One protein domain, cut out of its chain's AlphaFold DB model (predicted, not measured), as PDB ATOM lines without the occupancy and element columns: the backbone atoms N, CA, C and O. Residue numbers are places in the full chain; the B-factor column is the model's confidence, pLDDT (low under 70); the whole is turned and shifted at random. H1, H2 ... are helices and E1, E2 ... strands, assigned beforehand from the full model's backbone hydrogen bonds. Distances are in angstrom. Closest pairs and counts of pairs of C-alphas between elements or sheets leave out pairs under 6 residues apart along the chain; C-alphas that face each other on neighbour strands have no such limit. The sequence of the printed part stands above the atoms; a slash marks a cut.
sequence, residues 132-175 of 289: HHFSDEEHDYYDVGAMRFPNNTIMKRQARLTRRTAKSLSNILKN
ATOM      1  N   HIS A 132      43.878  37.624 -21.446       86.44
ATOM      2  CA  HIS A 132      42.942  37.488 -20.342       86.44
ATOM      3  C   HIS A 132      41.960  38.656 -20.385       86.44
ATOM      4  O   HIS A 132      42.360  39.813 -20.243       86.44
ATOM      5  N   HIS A 133      40.684  38.338 -20.567       86.50
ATOM      6  CA  HIS A 133      39.581  39.291 -20.532       86.50
ATOM      7  C   HIS A 133      39.005  39.334 -19.114       86.50
ATOM      8  O   HIS A 133      38.717  38.282 -18.541       86.50
ATOM      9  N   PHE A 134      38.880  40.525 -18.529       84.69
ATOM     10  CA  PHE A 134      38.223  40.692 -17.226       84.69
ATOM     11  C   PHE A 134      36.701  40.785 -17.376       84.69
ATOM     12  O   PHE A 134      35.965  40.332 -16.497       84.69
ATOM     13  N   SER A 135      36.244  41.324 -18.506       89.88
ATOM     14  CA  SER A 135      34.846  41.392 -18.921       89.88
ATOM     15  C   SER A 135      34.728  41.286 -20.448       89.88
ATOM     16  O   SER A 135      35.732  41.159 -21.151       89.88
ATOM     17  N   ASP A 136      33.497  41.335 -20.962       87.56
ATOM     18  CA  ASP A 136      33.208  41.331 -22.403       87.56
ATOM     19  C   ASP A 136      33.399  42.715 -23.066       87.56
ATOM     20  O   ASP A 136      33.152  42.872 -24.264       87.56
ATOM     21  N   GLU A 137      33.827  43.729 -22.308       85.25
ATOM     22  CA  GLU A 137      34.100  45.074 -22.823       85.25
ATOM     23  C   GLU A 137      35.341  45.089 -23.738       85.25
ATOM     24  O   GLU A 137      36.353  44.436 -23.477       85.25
ATOM     25  N   GLU A 138      35.296  45.889 -24.812       78.19
ATOM     26  CA  GLU A 138      36.261  45.830 -25.930       78.19
ATOM     27  C   GLU A 138      37.729  46.026 -25.514       78.19
ATOM     28  O   GLU A 138      38.634  45.431 -26.101       78.19
ATOM     29  N   HIS A 139      37.983  46.855 -24.501       81.62
ATOM     30  CA  HIS A 139      39.332  47.197 -24.038       81.62
ATOM     31  C   HIS A 139      39.647  46.679 -22.630       81.62
ATOM     32  O   HIS A 139      40.685  47.038 -22.074       81.62
ATOM     33  N   ASP A 140      38.784  45.842 -22.049       84.06
ATOM     34  CA  ASP A 140      38.968  45.320 -20.692       84.06
ATOM     35  C   ASP A 140      39.698  43.970 -20.693       84.06
ATOM     36  O   ASP A 140      39.203  42.922 -20.261       84.06
ATOM     37  N   TYR A 141      40.906  43.997 -21.249       87.44
ATOM     38  CA  TYR A 141      41.763  42.829 -21.354       87.44
ATOM     39  C   TYR A 141      43.229  43.183 -21.142       87.44
ATOM     40  O   TYR A 141      43.664  44.324 -21.315       87.44
ATOM     41  N   TYR A 142      44.025  42.169 -20.820       83.94
ATOM     42  CA  TYR A 142      45.473  42.266 -20.911       83.94
ATOM     43  C   TYR A 142      46.069  40.986 -21.493       83.94
ATOM     44  O   TYR A 142      45.587  39.877 -21.263       83.94
ATOM     45  N   ASP A 143      47.148  41.136 -22.253       84.69
ATOM     46  CA  ASP A 143      47.907  39.995 -22.746       84.69
ATOM     47  C   ASP A 143      48.831  39.467 -21.646       84.69
ATOM     48  O   ASP A 143      49.792  40.124 -21.242       84.69
ATOM     49  N   VAL A 144      48.575  38.238 -21.199       85.31
ATOM     50  CA  VAL A 144      49.475  37.484 -20.307       85.31
ATOM     51  C   VAL A 144      50.754  37.086 -21.056       85.31
ATOM     52  O   VAL A 144      51.815  36.879 -20.467       85.31
ATOM     53  N   GLY A 145      50.625  36.930 -22.374       84.19
ATOM     54  CA  GLY A 145      51.641  36.429 -23.281       84.19
ATOM     55  C   GLY A 145      52.329  37.496 -24.132       84.19
ATOM     56  O   GLY A 145      52.856  38.492 -23.642       84.19
ATOM     57  N   ALA A 146      52.383  37.261 -25.446       79.19
ATOM     58  CA  ALA A 146      52.972  38.221 -26.374       79.19
ATOM     59  C   ALA A 146      52.020  39.396 -26.653       79.19
ATOM     60  O   ALA A 146      50.971  39.202 -27.254       79.19
ATOM     61  N   MET A 147      52.449  40.606 -26.284       78.69
ATOM     62  CA  MET A 147      51.661  41.845 -26.405       78.69
ATOM     63  C   MET A 147      52.206  42.818 -27.471       78.69
ATOM     64  O   MET A 147      51.467  43.591 -28.074       78.69
ATOM     65  N   ARG A 148      53.528  42.838 -27.697       77.81
ATOM     66  CA  ARG A 148      54.206  43.875 -28.501       77.81
ATOM     67  C   ARG A 148      55.049  43.246 -29.603       77.81
ATOM     68  O   ARG A 148      55.814  42.317 -29.352       77.81
ATOM     69  N   PHE A 149      54.944  43.782 -30.817       73.62
ATOM     70  CA  PHE A 149      55.524  43.164 -32.011       73.62
ATOM     71  C   PHE A 149      56.264  44.171 -32.902       73.62
ATOM     72  O   PHE A 149      55.660  44.700 -33.841       73.62
ATOM     73  N   PRO A 150      57.566  44.417 -32.651       69.12
ATOM     74  CA  PRO A 150      58.323  45.405 -33.402       69.12
ATOM     75  C   PRO A 150      58.343  45.134 -34.902       69.12
ATOM     76  O   PRO A 150      58.710  44.051 -35.357       69.12
ATOM     77  N   ASN A 151      57.997  46.153 -35.690       67.31
ATOM     78  CA  ASN A 151      58.061  46.077 -37.143       67.31
ATOM     79  C   ASN A 151      59.503  46.292 -37.625       67.31
ATOM     80  O   ASN A 151      59.893  47.386 -38.026       67.31
ATOM     81  N   ASN A 152      60.311  45.235 -37.557       70.88
ATOM     82  CA  ASN A 152      61.696  45.235 -38.018       70.88
ATOM     83  C   ASN A 152      61.939  44.159 -39.091       70.88
ATOM     84  O   ASN A 152      61.092  43.307 -39.376       70.88
ATOM     85  N   THR A 153      63.126  44.184 -39.702       71.50
ATOM     86  CA  THR A 153      63.497  43.252 -40.778       71.50
ATOM     87  C   THR A 153      63.473  41.787 -40.346       71.50
ATOM     88  O   THR A 153      63.142  40.923 -41.157       71.50
ATOM     89  N   ILE A 154      63.765  41.510 -39.074       69.44
ATOM     90  CA  ILE A 154      63.803  40.160 -38.502       69.44
ATOM     91  C   ILE A 154      62.376  39.610 -38.325       69.44
ATOM     92  O   ILE A 154      62.116  38.444 -38.618       69.44
ATOM     93  N   MET A 155      61.424  40.456 -37.928       69.88
ATOM     94  CA  MET A 155      60.035  40.086 -37.622       69.88
ATOM     95  C   MET A 155      59.085  40.202 -38.824       69.88
ATOM     96  O   MET A 155      57.876  40.003 -38.694       69.88
ATOM     97  N   LYS A 156      59.622  40.419 -40.035       77.19
ATOM     98  CA  LYS A 156      58.850  40.489 -41.292       77.19
ATOM     99  C   LYS A 156      57.901  39.306 -41.491       77.19
ATOM    100  O   LYS A 156      56.778  39.494 -41.959       77.19
ATOM    101  N   ARG A 157      58.336  38.087 -41.148       77.56
ATOM    102  CA  ARG A 157      57.503  36.876 -41.274       77.56
ATOM    103  C   ARG A 157      56.275  36.942 -40.374       77.56
ATOM    104  O   ARG A 157      55.177  36.649 -40.834       77.56
ATOM    105  N   GLN A 158      56.455  37.387 -39.137       78.94
ATOM    106  CA  GLN A 158      55.361  37.556 -38.194       78.94
ATOM    107  C   GLN A 158      54.397  38.656 -38.661       78.94
ATOM    108  O   GLN A 158      53.199  38.415 -38.740       78.94
ATOM    109  N   ALA A 159      54.909  39.812 -39.093       74.12
ATOM    110  CA  ALA A 159      54.078  40.885 -39.647       74.12
ATOM    111  C   ALA A 159      53.295  40.446 -40.903       74.12
ATOM    112  O   ALA A 159      52.185  40.916 -41.163       74.12
ATOM    113  N   ARG A 160      53.857  39.542 -41.718       79.19
ATOM    114  CA  ARG A 160      53.154  38.936 -42.861       79.19
ATOM    115  C   ARG A 160      52.058  37.973 -42.405       79.19
ATOM    116  O   ARG A 160      50.971  38.017 -42.975       79.19
ATOM    117  N   LEU A 161      52.331  37.141 -41.398       77.94
ATOM    118  CA  LEU A 161      51.337  36.244 -40.812       77.94
ATOM    119  C   LEU A 161      50.154  37.043 -40.259       77.94
ATOM    120  O   LEU A 161      49.027  36.796 -40.676       77.94
ATOM    121  N   THR A 162      50.411  38.060 -39.433       73.31
ATOM    122  CA  THR A 162      49.345  38.872 -38.837       73.31
ATOM    123  C   THR A 162      48.503  39.588 -39.890       73.31
ATOM    124  O   THR A 162      47.286  39.593 -39.784       73.31
ATOM    125  N   ARG A 163      49.107  40.120 -40.963       73.25
ATOM    126  CA  ARG A 163      48.340  40.713 -42.078       73.25
ATOM    127  C   ARG A 163      47.439  39.709 -42.797       73.25
ATOM    128  O   ARG A 163      46.397  40.098 -43.316       73.25
ATOM    129  N   ARG A 164      47.849  38.440 -42.873       73.38
ATOM    130  CA  ARG A 164      47.085  37.388 -43.553       73.38
ATOM    131  C   ARG A 164      45.921  36.886 -42.702       73.38
ATOM    132  O   ARG A 164      44.871  36.593 -43.262       73.38
ATOM    133  N   THR A 165      46.105  36.773 -41.389       69.94
ATOM    134  CA  THR A 165      45.099  36.195 -40.482       69.94
ATOM    135  C   THR A 165      44.208  37.240 -39.820       69.94
ATOM    136  O   THR A 165      43.046  36.960 -39.552       69.94
ATOM    137  N   ALA A 166      44.704  38.456 -39.601       61.28
ATOM    138  CA  ALA A 166      43.986  39.506 -38.896       61.28
ATOM    139  C   ALA A 166      43.876  40.769 -39.761       61.28
ATOM    140  O   ALA A 166      44.760  41.628 -39.773       61.28
ATOM    141  N   LYS A 167      42.742  40.910 -40.464       48.84
ATOM    142  CA  LYS A 167      42.407  42.129 -41.225       48.84
ATOM    143  C   LYS A 167      42.374  43.387 -40.333       48.84
ATOM    144  O   LYS A 167      42.775  44.450 -40.793       48.84
ATOM    145  N   SER A 168      41.982  43.248 -39.061       47.97
ATOM    146  CA  SER A 168      41.884  44.344 -38.076       47.97
ATOM    147  C   SER A 168      43.242  44.775 -37.474       47.97
ATOM    148  O   SER A 168      43.524  45.965 -37.343       47.97
ATOM    149  N   LEU A 169      44.163  43.836 -37.213       46.72
ATOM    150  CA  LEU A 169      45.433  44.129 -36.517       46.72
ATOM    151  C   LEU A 169      46.462  44.901 -37.359       46.72
ATOM    152  O   LEU A 169      47.435  45.422 -36.814       46.72
ATOM    153  N   SER A 170      46.277  44.991 -38.680       44.94
ATOM    154  CA  SER A 170      47.219  45.697 -39.562       44.94
ATOM    155  C   SER A 170      47.315  47.203 -39.276       44.94
ATOM    156  O   SER A 170      48.388  47.785 -39.460       44.94
ATOM    157  N   ASN A 171      46.239  47.811 -38.764       41.31
ATOM    158  CA  ASN A 171      46.210  49.220 -38.368       41.31
ATOM    159  C   ASN A 171      46.741  49.430 -36.939       41.31
ATOM    160  O   ASN A 171      47.388  50.436 -36.674       41.31
ATOM    161  N   ILE A 172      46.558  48.450 -36.048       44.72
ATOM    162  CA  ILE A 172      46.991  48.519 -34.641       44.72
ATOM    163  C   ILE A 172      48.503  48.269 -34.508       44.72
ATOM    164  O   ILE A 172      49.199  48.970 -33.776       44.72
ATOM    165  N   LEU A 173      49.063  47.334 -35.285       40.47
ATOM    166  CA  LEU A 173      50.499  47.018 -35.254       40.47
ATOM    167  C   LEU A 173      51.406  48.161 -35.730       40.47
ATOM    168  O   LEU A 173      52.571  48.212 -35.332       40.47
ATOM    169  N   LYS A 174      50.892  49.087 -36.552       37.56
ATOM    170  CA  LYS A 174      51.620  50.315 -36.910       37.56
ATOM    171  C   LYS A 174      51.825  51.239 -35.703       37.56
ATOM    172  O   LYS A 174      52.815  51.960 -35.680       37.56
ATOM    173  N   ASN A 175      50.957  51.159 -34.694       35.56
ATOM    174  CA  ASN A 175      50.889  52.135 -33.607       35.56
ATOM    175  C   ASN A 175      51.530  51.666 -32.293       35.56
ATOM    176  O   ASN A 175      51.630  52.456 -31.369       35.56
TER     177      ASN A 175
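AT A GLANCE: This is residues 132 to 175 of the 289 residues of the protein "Amino_oxidase domain-containing protein" of Gibberella nygamai (UniProt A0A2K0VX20). A small loop, residues 132 to 143, folds back at one end of an elongated model and ends in E1; a long link leads to the other end, where two helices, H1 and H2, make a corner. The printed part has 44 residues, in the order E1, H1, H2, and is mostly helix, though under half of the residues are in named elements. It is loose, with a radius of gyration of the C-alphas of 12.1 A and spans of 35 by 20 by 17 A.

HOW THE PARTS SIT: Residues 132 to 133 pair antiparallel with residues 141 to 142 of E1, residues 141 to 143. E1 is apart from H1, residues 156 to 165, and from H2, residues 169 to 175. H1 and H2 touch only at the corner; their closest C-alphas, of Arg 163 and Ser 170, are 5.7 A apart. They run opposite ways at a steep tilt of 44 degrees. Every O i to N i+4 pair is within hydrogen-bond range in H1; in H2 1 of 3 is, beside 2 of 4 O i to N i+3 pairs.

IN THESE COORDINATES: E1 begins at C-alpha 141 (41.763, 42.829, -21.354) and spans 6.9 A. H1 spans 14.4 A. H2 spans 10.1 A, ending at C-alpha 175 (50.889, 52.135, -33.607).

THE WHOLE: The printed part has no cut. The link from E1 to H1 is long, 12 residues. Residues 150 to 151, 154 to 155 and 165 to 175 have pLDDT under 70.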